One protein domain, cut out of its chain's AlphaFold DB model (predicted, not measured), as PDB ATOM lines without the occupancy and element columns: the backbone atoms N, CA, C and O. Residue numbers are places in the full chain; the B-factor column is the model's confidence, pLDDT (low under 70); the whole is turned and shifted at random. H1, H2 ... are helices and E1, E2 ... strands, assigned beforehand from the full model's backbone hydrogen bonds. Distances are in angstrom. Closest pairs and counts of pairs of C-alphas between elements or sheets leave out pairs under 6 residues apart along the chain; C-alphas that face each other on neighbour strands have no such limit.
ATOM      1  N   VAL A 679      14.316   5.147 -18.658       92.88
ATOM      2  CA  VAL A 679      15.721   4.985 -18.242       92.88
ATOM      3  C   VAL A 679      16.338   6.305 -17.776       92.88
ATOM      4  O   VAL A 679      17.132   6.308 -16.834       92.88
ATOM      5  N   ILE A 680      15.968   7.427 -18.402       90.81
ATOM      6  CA  ILE A 680      16.474   8.752 -18.023       90.81
ATOM      7  C   ILE A 680      15.876   9.143 -16.671       90.81
ATOM      8  O   ILE A 680      16.597   9.588 -15.776       90.81
ATOM      9  N   PHE A 681      14.574   8.906 -16.485       91.44
ATOM     10  CA  PHE A 681      13.915   9.130 -15.200       91.44
ATOM     11  C   PHE A 681      14.553   8.298 -14.087       91.44
ATOM     12  O   PHE A 681      14.784   8.825 -13.003       91.44
ATOM     13  N   LYS A 682      14.884   7.029 -14.351       92.88
ATOM     14  CA  LYS A 682      15.536   6.149 -13.376       92.88
ATOM     15  C   LYS A 682      16.879   6.694 -12.895       92.88
ATOM     16  O   LYS A 682      17.103   6.769 -11.692       92.88
ATOM     17  N   GLN A 683      17.740   7.132 -13.816       92.19
ATOM     18  CA  GLN A 683      19.043   7.708 -13.461       92.19
ATOM     19  C   GLN A 683      18.911   8.963 -12.590       92.19
ATOM     20  O   GLN A 683      19.705   9.166 -11.675       92.19
ATOM     21  N   GLU A 684      17.912   9.806 -12.858       92.00
ATOM     22  CA  GLU A 684      17.633  10.988 -12.037       92.00
ATOM     23  C   GLU A 684      16.975  10.630 -10.694       92.00
ATOM     24  O   GLU A 684      17.249  11.271  -9.680       92.00
ATOM     25  N   PHE A 685      16.133   9.596 -10.662       91.88
ATOM     26  CA  PHE A 685      15.467   9.120  -9.451       91.88
ATOM     27  C   PHE A 685      16.457   8.498  -8.459       91.88
ATOM     28  O   PHE A 685      16.403   8.799  -7.266       91.88
ATOM     29  N   ASP A 686      17.420   7.716  -8.951       91.75
ATOM     30  CA  ASP A 686      18.462   7.098  -8.123       91.75
ATOM     31  C   ASP A 686      19.347   8.154  -7.431       91.75
ATOM     32  O   ASP A 686      19.762   7.966  -6.285       91.75
ATOM     33  N   LYS A 687      19.572   9.313  -8.074       93.50
ATOM     34  CA  LYS A 687      20.358  10.428  -7.508       93.50
ATOM     35  C   LYS A 687      19.714  11.075  -6.282       93.50
ATOM     36  O   LYS A 687      20.437  11.647  -5.476       93.50
ATOM     37  N   ILE A 688      18.388  11.005  -6.143       95.12
ATOM     38  CA  ILE A 688      17.643  11.652  -5.047       95.12
ATOM     39  C   ILE A 688      17.172  10.674  -3.961       95.12
ATOM     40  O   ILE A 688      16.462  11.066  -3.033       95.12
ATOM     41  N   GLY A 689      17.511   9.384  -4.075       93.38
ATOM     42  CA  GLY A 689      16.948   8.328  -3.229       93.38
ATOM     43  C   GLY A 689      17.238   8.498  -1.732       93.38
ATOM     44  O   GLY A 689      16.395   8.172  -0.890       93.38
ATOM     45  N   HIS A 690      18.403   9.046  -1.379       94.62
ATOM     46  CA  HIS A 690      18.789   9.267   0.013       94.62
ATOM     47  C   HIS A 690      17.926  10.358   0.677       94.62
ATOM     48  O   HIS A 690      17.338  10.135   1.741       94.62
ATOM     49  N   GLU A 691      17.780  11.506   0.017       96.12
ATOM     50  CA  GLU A 691      16.975  12.643   0.467       96.12
ATOM     51  C   GLU A 691      15.488  12.279   0.482       96.12
ATOM     52  O   GLU A 691      14.769  12.594   1.436       96.12
ATOM     53  N   LEU A 692      15.033  11.544  -0.540       94.56
ATOM     54  CA  LEU A 692      13.672  11.028  -0.634       94.56
ATOM     55  C   LEU A 692      13.326  10.146   0.569       94.56
ATOM     56  O   LEU A 692      12.300  10.358   1.210       94.56
ATOM     57  N   ASN A 693      14.201   9.209   0.935       94.56
ATOM     58  CA  ASN A 693      13.995   8.346   2.098       94.56
ATOM     59  C   ASN A 693      13.922   9.149   3.411       94.56
ATOM     60  O   ASN A 693      13.111   8.839   4.289       94.56
ATOM     61  N   ALA A 694      14.741  10.198   3.555       94.19
ATOM     62  CA  ALA A 694      14.693  11.078   4.723       94.19
ATOM     63  C   ALA A 694      13.346  11.821   4.824       94.19
ATOM     64  O   ALA A 694      12.737  11.850   5.899       94.19
ATOM     65  N   VAL A 695      12.841  12.351   3.706       93.62
ATOM     66  CA  VAL A 695      11.539  13.035   3.637       93.62
ATOM     67  C   VAL A 695      10.369  12.075   3.853       93.62
ATOM     68  O   VAL A 695       9.487  12.367   4.659       93.62
ATOM     69  N   VAL A 696      10.385  10.898   3.226       94.06
ATOM     70  CA  VAL A 696       9.370   9.846   3.405       94.06
ATOM     71  C   VAL A 696       9.270   9.427   4.871       94.06
ATOM     72  O   VAL A 696       8.178   9.411   5.447       94.06
ATOM     73  N   LYS A 697      10.411   9.164   5.523       93.25
ATOM     74  CA  LYS A 697      10.444   8.850   6.957       93.25
ATOM     75  C   LYS A 697       9.889   9.998   7.792       93.25
ATOM     76  O   LYS A 697       9.178   9.736   8.761       93.25
ATOM     77  N   ALA A 698      10.185  11.247   7.450       93.00
ATOM     78  CA  ALA A 698       9.669  12.392   8.188       93.00
ATOM     79  C   ALA A 698       8.145  12.548   8.041       93.00
ATOM     80  O   ALA A 698       7.456  12.704   9.054       93.00
ATOM     81  N   LEU A 699       7.608  12.422   6.824       90.44
ATOM     82  CA  LEU A 699       6.168  12.472   6.539       90.44
ATOM     83  C   LEU A 699       5.407  11.353   7.267       90.44
ATOM     84  O   LEU A 699       4.403  11.611   7.938       90.44
ATOM     85  N   ALA A 700       5.942  10.126   7.240       89.69
ATOM     86  CA  ALA A 700       5.376   8.960   7.923       89.69
ATOM     87  C   ALA A 700       5.298   9.101   9.459       89.69
ATOM     88  O   ALA A 700       4.530   8.390  10.112       89.69
ATOM     89  N   HIS A 701       6.089  10.001  10.053       88.94
ATOM     90  CA  HIS A 701       6.115  10.261  11.497       88.94
ATOM     91  C   HIS A 701       5.519  11.623  11.888       88.94
ATOM     92  O   HIS A 701       5.707  12.043  13.028       88.94
ATOM     93  N   SER A 702       4.839  12.330  10.974       87.44
ATOM     94  CA  SER A 702       4.358  13.709  11.197       87.44
ATOM     95  C   SER A 702       5.467  14.695  11.596       87.44
ATOM     96  O   SER A 702       5.208  15.679  12.280       87.44
ATOM     97  N   LYS A 703       6.720  14.429  11.209       88.50
ATOM     98  CA  LYS A 703       7.868  15.306  11.491       88.50
ATOM     99  C   LYS A 703       8.135  16.316  10.373       88.50
ATOM    100  O   LYS A 703       8.992  17.173  10.540       88.50
ATOM    101  N   LEU A 704       7.436  16.196   9.248       89.25
ATOM    102  CA  LEU A 704       7.415  17.178   8.171       89.25
ATOM    103  C   LEU A 704       5.954  17.568   7.945       89.25
ATOM    104  O   LEU A 704       5.141  16.709   7.608       89.25
ATOM    105  N   ILE A 705       5.631  18.835   8.179       85.62
ATOM    106  CA  ILE A 705       4.316  19.423   7.917       85.62
ATOM    107  C   ILE A 705       4.451  20.284   6.664       85.62
ATOM    108  O   ILE A 705       5.463  20.963   6.489       85.62
ATOM    109  N   CYS A 706       3.449  20.247   5.792       83.06
ATOM    110  CA  CYS A 706       3.396  21.091   4.611       83.06
ATOM    111  C   CYS A 706       2.094  21.890   4.604       83.06
ATOM    112  O   CYS A 706       1.022  21.314   4.785       83.06
ATOM    113  N   ARG A 707       2.200  23.201   4.382       82.75
ATOM    114  CA  ARG A 707       1.067  24.113   4.216       82.75
ATOM    115  C   ARG A 707       1.107  24.725   2.821       82.75
ATOM    116  O   ARG A 707       2.182  25.066   2.333       82.75
ATOM    117  N   LEU A 708      -0.053  24.878   2.192       76.69
ATOM    118  CA  LEU A 708      -0.196  25.663   0.969       76.69
ATOM    119  C   LEU A 708      -0.553  27.102   1.357       76.69
ATOM    120  O   LEU A 708      -1.601  27.330   1.951       76.69
ATOM    121  N   ASP A 709       0.308  28.059   1.029       78.44
ATOM    122  CA  ASP A 709       0.117  29.478   1.337       78.44
ATOM    123  C   ASP A 709       0.378  30.313   0.080       78.44
ATOM    124  O   ASP A 709       1.449  30.227  -0.523       78.44
ATOM    125  N   GLY A 710      -0.631  31.046  -0.397       77.12
ATOM    126  CA  GLY A 710      -0.519  31.857  -1.618       77.12
ATOM    127  C   GLY A 710      -0.078  31.082  -2.872       77.12
ATOM    128  O   GLY A 710       0.606  31.635  -3.731       77.12
ATOM    129  N   GLY A 711      -0.407  29.787  -2.975       74.38
ATOM    130  CA  GLY A 711       0.028  28.918  -4.081       74.38
ATOM    131  C   GLY A 711       1.469  28.398  -3.969       74.38
ATOM    132  O   GLY A 711       1.956  27.754  -4.901       74.38
ATOM    133  N   ARG A 712       2.146  28.651  -2.843       73.75
ATOM    134  CA  ARG A 712       3.474  28.123  -2.506       73.75
ATOM    135  C   ARG A 712       3.345  27.046  -1.437       73.75
ATOM    136  O   ARG A 712       2.563  27.182  -0.499       73.75
ATOM    137  N   PHE A 713       4.123  25.978  -1.564       74.06
ATOM    138  CA  PHE A 713       4.257  24.997  -0.489       74.06
ATOM    139  C   PHE A 713       5.293  25.492   0.513       74.06
ATOM    140  O   PHE A 713       6.422  25.790   0.124       74.06
ATOM    141  N   ILE A 714       4.899  25.561   1.783       81.19
ATOM    142  CA  ILE A 714       5.758  25.884   2.917       81.19
ATOM    143  C   ILE A 714       5.946  24.614   3.741       81.19
ATOM    144  O   ILE A 714       4.977  23.991   4.174       81.19
ATOM    145  N   PHE A 715       7.201  24.227   3.959       83.50
ATOM    146  CA  PHE A 715       7.555  23.046   4.742       83.50
ATOM    147  C   PHE A 715       8.059  23.421   6.126       83.50
ATOM    148  O   PHE A 715       8.946  24.260   6.261       83.50
ATOM    149  N   HIS A 716       7.577  22.708   7.136       83.00
ATOM    150  CA  HIS A 716       8.037  22.816   8.511       83.00
ATOM    151  C   HIS A 716       8.556  21.462   8.991       83.00
ATOM    152  O   HIS A 716       7.815  20.481   9.050       83.00
ATOM    153  N   ALA A 717       9.838  21.407   9.357       86.50
ATOM    154  CA  ALA A 717      10.451  20.245   9.995       86.50
ATOM    155  C   ALA A 717      11.288  20.678  11.206       86.50
ATOM    156  O   ALA A 717      11.975  21.701  11.132       86.50
ATOM    157  N   PRO A 718      11.296  19.929  12.320       80.62
ATOM    158  CA  PRO A 718      12.161  20.235  13.457       80.62
ATOM    159  C   PRO A 718      13.599  19.771  13.203       80.62
ATOM    160  O   PRO A 718      14.543  20.377  13.695       80.62
ATOM    161  N   ASP A 719      13.760  18.705  12.422       89.94
ATOM    162  CA  ASP A 719      15.031  18.036  12.169       89.94
ATOM    163  C   ASP A 719      15.784  18.705  11.010       89.94
ATOM    164  O   ASP A 719      15.255  18.837   9.903       89.94
ATOM    165  N   ILE A 720      17.028  19.122  11.260       89.75
ATOM    166  CA  ILE A 720      17.874  19.809  10.277       89.75
ATOM    167  C   ILE A 720      18.194  18.943   9.050       89.75
ATOM    168  O   ILE A 720      18.282  19.478   7.947       89.75
ATOM    169  N   ASN A 721      18.293  17.622   9.206       91.69
ATOM    170  CA  ASN A 721      18.554  16.710   8.093       91.69
ATOM    171  C   ASN A 721      17.325  16.591   7.196       91.69
ATOM    172  O   ASN A 721      17.451  16.565   5.977       91.69
ATOM    173  N   VAL A 722      16.127  16.579   7.790       92.69
ATOM    174  CA  VAL A 722      14.866  16.595   7.034       92.69
ATOM    175  C   VAL A 722      14.717  17.916   6.284       92.69
ATOM    176  O   VAL A 722      14.318  17.906   5.122       92.69
ATOM    177  N   ARG A 723      15.082  19.047   6.908       91.06
ATOM    178  CA  ARG A 723      15.126  20.352   6.227       91.06
ATOM    179  C   ARG A 723      16.077  20.312   5.036       91.06
ATOM    180  O   ARG A 723      15.672  20.633   3.925       91.06
ATOM    181  N   TRP A 724      17.317  19.877   5.248       92.25
ATOM    182  CA  TRP A 724      18.311  19.790   4.182       92.25
ATOM    183  C   TRP A 724      17.841  18.877   3.042       92.25
ATOM    184  O   TRP A 724      17.761  19.333   1.909       92.25
ATOM    185  N   ALA A 725      17.377  17.662   3.345       93.56
ATOM    186  CA  ALA A 725      16.839  16.736   2.348       93.56
ATOM    187  C   ALA A 725      15.643  17.318   1.572       93.56
ATOM    188  O   ALA A 725      15.568  17.198   0.351       93.56
ATOM    189  N   THR A 726      14.725  18.006   2.260       93.75
ATOM    190  CA  THR A 726      13.589  18.685   1.612       93.75
ATOM    191  C   THR A 726      14.072  19.794   0.673       93.75
ATOM    192  O   THR A 726      13.537  19.945  -0.424       93.75
ATOM    193  N   ARG A 727      15.101  20.554   1.073       92.38
ATOM    194  CA  ARG A 727      15.711  21.603   0.248       92.38
ATOM    195  C   ARG A 727      16.397  21.026  -0.987       92.38
ATOM    196  O   ARG A 727      16.152  21.527  -2.076       92.38
ATOM    197  N   GLU A 728      17.207  19.983  -0.841       93.69
ATOM    198  CA  GLU A 728      17.898  19.350  -1.972       93.69
ATOM    199  C   GLU A 728      16.904  18.775  -2.991       93.69
ATOM    200  O   GLU A 728      17.023  19.014  -4.196       93.69
ATOM    201  N   LEU A 729      15.828  18.129  -2.522       93.31
ATOM    202  CA  LEU A 729      14.733  17.695  -3.397       93.31
ATOM    203  C   LEU A 729      14.050  18.879  -4.095       93.31
ATOM    204  O   LEU A 729      13.718  18.794  -5.276       93.31
ATOM    205  N   ALA A 730      13.855  19.999  -3.400       90.56
ATOM    206  CA  ALA A 730      13.244  21.196  -3.968       90.56
ATOM    207  C   ALA A 730      14.084  21.856  -5.080       90.56
ATOM    208  O   ALA A 730      13.522  22.542  -5.939       90.56
ATOM    209  N   LEU A 731      15.406  21.653  -5.103       90.94
ATOM    210  CA  LEU A 731      16.287  22.241  -6.117       90.94
ATOM    211  C   LEU A 731      16.151  21.548  -7.483       90.94
ATOM    212  O   LEU A 731      16.245  22.205  -8.524       90.94
ATOM    213  N   THR A 732      15.843  20.250  -7.517       92.06
ATOM    214  CA  THR A 732      15.744  19.487  -8.772       92.06
ATOM    215  C   THR A 732      14.316  19.498  -9.349       92.06
ATOM    216  O   THR A 732      13.333  19.541  -8.602       92.06
ATOM    217  N   PRO A 733      14.124  19.475 -10.686       90.31
ATOM    218  CA  PRO A 733      12.787  19.355 -11.281       90.31
ATOM    219  C   PRO A 733      12.064  18.061 -10.879       90.31
ATOM    220  O   PRO A 733      10.855  18.083 -10.635       90.31
ATOM    221  N   LEU A 734      12.801  16.948 -10.790       90.00
ATOM    222  CA  LEU A 734      12.271  15.656 -10.362       90.00
ATOM    223  C   LEU A 734      11.881  15.677  -8.882       90.00
ATOM    224  O   LEU A 734      10.740  15.354  -8.558       90.00
ATOM    225  N   GLY A 735      12.768  16.142  -8.000       91.38
ATOM    226  CA  GLY A 735      12.482  16.229  -6.570       91.38
ATOM    227  C   GLY A 735      11.284  17.132  -6.262       91.38
ATOM    228  O   GLY A 735      10.451  16.763  -5.439       91.38
ATOM    229  N   ARG A 736      11.073  18.229  -7.005       89.31
ATOM    230  CA  ARG A 736       9.843  19.044  -6.905       89.31
ATOM    231  C   ARG A 736       8.575  18.286  -7.283       89.31
ATOM    232  O   ARG A 736       7.544  18.455  -6.631       89.31
ATOM    233  N   ARG A 737       8.606  17.469  -8.341       87.88
ATOM    234  CA  ARG A 737       7.458  16.624  -8.721       87.88
ATOM    235  C   ARG A 737       7.192  15.560  -7.660       87.88
ATOM    236  O   ARG A 737       6.037  15.380  -7.285       87.88
ATOM    237  N   THR A 738       8.243  14.933  -7.139       91.06
ATOM    238  CA  THR A 738       8.169  13.936  -6.064       91.06
ATOM    239  C   THR A 738       7.605  14.530  -4.774       91.06
ATOM    240  O   THR A 738       6.669  13.971  -4.210       91.06
ATOM    241  N   LEU A 739       8.090  15.699  -4.341       90.31
ATOM    242  CA  LEU A 739       7.551  16.413  -3.180       90.31
ATOM    243  C   LEU A 739       6.064  16.731  -3.369       90.31
ATOM    244  O   LEU A 739       5.267  16.439  -2.487       90.31
ATOM    245  N   ASN A 740       5.666  17.250  -4.534       86.56
ATOM    246  CA  ASN A 740       4.256  17.519  -4.830       86.56
ATOM    247  C   ASN A 740       3.381  16.259  -4.772       86.56
ATOM    248  O   ASN A 740       2.250  16.331  -4.296       86.56
ATOM    249  N   LEU A 741       3.875  15.123  -5.268       88.94
ATOM    250  CA  LEU A 741       3.148  13.855  -5.225       88.94
ATOM    251  C   LEU A 741       2.975  13.366  -3.780       88.94
ATOM    252  O   LEU A 741       1.860  13.075  -3.359       88.94
ATOM    253  N   LEU A 742       4.062  13.363  -3.003       89.44
ATOM    254  CA  LEU A 742       4.047  12.953  -1.597       89.44
ATOM    255  C   LEU A 742       3.160  13.855  -0.732       89.44
ATOM    256  O   LEU A 742       2.471  13.366   0.154       89.44
ATOM    257  N   ILE A 743       3.142  15.164  -0.995       84.19
ATOM    258  CA  ILE A 743       2.264  16.106  -0.287       84.19
ATOM    259  C   ILE A 743       0.805  15.883  -0.669       84.19
ATOM    260  O   ILE A 743      -0.056  15.935   0.191       84.19
ATOM    261  N   LYS A 744       0.492  15.610  -1.939       84.25
ATOM    262  CA  LYS A 744      -0.889  15.285  -2.327       84.25
ATOM    263  C   LYS A 744      -1.386  13.995  -1.678       84.25
ATOM    264  O   LYS A 744      -2.569  13.896  -1.379       84.25
ATOM    265  N   ALA A 745      -0.488  13.036  -1.462       85.94
ATOM    266  CA  ALA A 745      -0.799  11.787  -0.779       85.94
ATOM    267  C   ALA A 745      -1.014  11.966   0.735       85.94
ATOM    268  O   ALA A 745      -1.706  11.170   1.365       85.94
ATOM    269  N   VAL A 746      -0.438  13.005   1.338       84.50
ATOM    270  CA  VAL A 746      -0.586  13.301   2.764       84.50
ATOM    271  C   VAL A 746      -1.416  14.570   2.904       84.50
ATOM    272  O   VAL A 746      -0.858  15.655   2.789       84.50
ATOM    273  N   GLU A 747      -2.726  14.439   3.156       74.69
ATOM    274  CA  GLU A 747      -3.631  15.589   3.347       74.69
ATOM    275  C   GLU A 747      -2.948  16.718   4.147       74.69
ATOM    276  O   GLU A 747      -2.367  16.437   5.210       74.69
ATOM    277  N   PRO A 748      -2.983  17.978   3.657       65.44
ATOM    278  CA  PRO A 748      -2.427  19.109   4.385       65.44
ATOM    279  C   PRO A 748      -3.046  19.131   5.777       65.44
ATOM    280  O   PRO A 748      -4.264  19.167   5.932       65.44
ATOM    281  N   THR A 749      -2.204  19.046   6.799       59.75
ATOM    282  CA  THR A 749      -2.680  19.154   8.175       59.75
ATOM    283  C   THR A 749      -2.771  20.635   8.495       59.75
ATOM    284  O   THR A 749      -1.784  21.346   8.308       59.75
ATOM    285  N   ASP A 750      -3.934  21.097   8.964       58.53
ATOM    286  CA  ASP A 750      -4.033  22.422   9.578       58.53
ATOM    287  C   ASP A 750      -2.964  22.508  10.672       58.53
ATOM    288  O   ASP A 750      -2.836  21.616  11.517       58.53
ATOM    289  N   ASP A 751      -2.158  23.567  10.622       53.28
ATOM    290  CA  ASP A 751      -0.962  23.767  11.450       53.28
ATOM    291  C   ASP A 751      -1.258  23.889  12.959       53.28
ATOM    292  O   ASP A 751      -0.333  23.983  13.774       53.28
ATOM    293  N   GLY A 752      -2.537  23.850  13.348       54.62
ATOM    294  CA  GLY A 752      -3.004  23.817  14.731       54.62
ATOM    295  C   GLY A 752      -2.502  24.988  15.575       54.62
ATOM    296  O   GLY A 752      -2.492  24.880  16.800       54.62
ATOM    297  N   TRP A 759      11.550  27.690   9.615       49.19
ATOM    298  CA  TRP A 759      12.369  27.531   8.417       49.19
ATOM    299  C   TRP A 759      11.396  27.312   7.265       49.19
ATOM    300  O   TRP A 759      10.540  26.441   7.377       49.19
ATOM    301  N   GLN A 760      11.484  28.131   6.219       58.47
ATOM    302  CA  GLN A 760      10.607  28.068   5.055       58.47
ATOM    303  C   GLN A 760      11.454  27.704   3.837       58.47
ATOM    304  O   GLN A 760      12.470  28.343   3.566       58.47
ATOM    305  N   VAL A 761      11.035  26.680   3.100       62.31
ATOM    306  CA  VAL A 761      11.472  26.476   1.720       62.31
ATOM    307  C   VAL A 761      10.255  26.672   0.856       62.31
ATOM    308  O   VAL A 761       9.319  25.881   0.922       62.31
ATOM    309  N   GLU A 762      10.271  27.753   0.088       59.03
ATOM    310  CA  GLU A 762       9.251  28.015  -0.908       59.03
ATOM    311  C   GLU A 762       9.526  27.148  -2.133       59.03
ATOM    312  O   GLU A 762      10.584  27.240  -2.762       59.03
ATOM    313  N   LEU A 763       8.553  26.322  -2.506       57.50
ATOM    314  CA  LEU A 763       8.511  25.814  -3.869       57.50
ATOM    315  C   LEU A 763       7.904  26.901  -4.758       57.50
ATOM    316  O   LEU A 763       6.782  27.334  -4.471       57.50
ATOM    317  N   PRO A 764       8.590  27.348  -5.828       53.25
ATOM    318  CA  PRO A 764       7.982  28.278  -6.764       53.25
ATOM    319  C   PRO A 764       6.691  27.650  -7.312       53.25
ATOM    320  O   PRO A 764       6.679  26.437  -7.576       53.25
TER     321      PRO A 764
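What this domain is: This is residues 679 to 752 and 759 to 764 of the 788 residues of an uncharacterized protein of Sphingomonas sp. S-NIH.Pt3_0716 (UniProt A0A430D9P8). Three helices make the core: H2 and H4 run nearly alongside each other with a gap between them, and H3 crosses H2 steeply and meets H4 at a corner. A two-strand hairpin, E1 and E2, stands toward one end of the long axis, and H1 lies at the other end. The printed part has 80 residues, with four named helices and two named strands in the order H1 H2 E1 E2 H3 H4; the strands are antiparallel, and the class is mostly helix. It is compact, with a radius of gyration of the C-alphas of 12.0 A, yet elongated in outline, spanning 42 by 24 by 21 A.

How they stand to each other: Begin at H1, residues 679 to 687, which meets H2, residues 689 to 700, only through their link. Go on to E1, residues 705 to 709, and E2, residues 712 to 716, antiparallel neighbours that form a hairpin; look there for N 705 and O 716, 2.9 A apart, and N 714 and O 707, 2.8 A apart, both within hydrogen-bond range. Next comes H3, residues 720 to 731, which touches H2 at a steep tilt of 60 degrees, opposite ways; the closest C-alphas, of Glu 691 and Ala 725, are 4.5 A apart. H4, residues 733 to 745, touches H3 only at the corner, its residues 735 to 739 meeting 728 to 730 of H3, with the C-alphas of Leu 729 and Gly 735 closest at 4.2 A. H2 and H4 are close but not clearly touching, at a shallow tilt of 19 degrees, the same way; their closest C-alphas, of Val 696 and Leu 742, are 7.9 A apart. H1 and H3 are apart. Every O i to N i+4 pair is within hydrogen-bond range in H2, H3 and H4, and 4 of 5 are in H1.

Where its parts are: Find C-alpha 679 at (15.721, 4.985, -18.242); from there H1 runs 12.9 A to residue 687. H2 covers 16.1 A from residue 689 to 700. E1 measures 12.7 A from 705 to 709, and E2 13.1 A from 712 to 716. H3 starts with C-alpha 720 at (17.874, 19.809, 10.277) and runs 16.6 A to 731. H4 runs 18.8 A from 733 to C-alpha 745 at (-0.799, 11.787, -0.779).

The domain as a whole: The two C-alphas farthest apart, of Val 679 and Gly 752, are 42.3 A apart. Residues 753 to 758 are not printed, and C-alphas 752 and 759 are 17.0 A apart across this cut. Past it, residues 762 to 763 pair antiparallel with 713 to 714 of E2. The five links between named elements are tight. Confidence is low, under 70, at residues 748 to 752 and 759 to 764; the mean pLDDT of the printed part is 84.4.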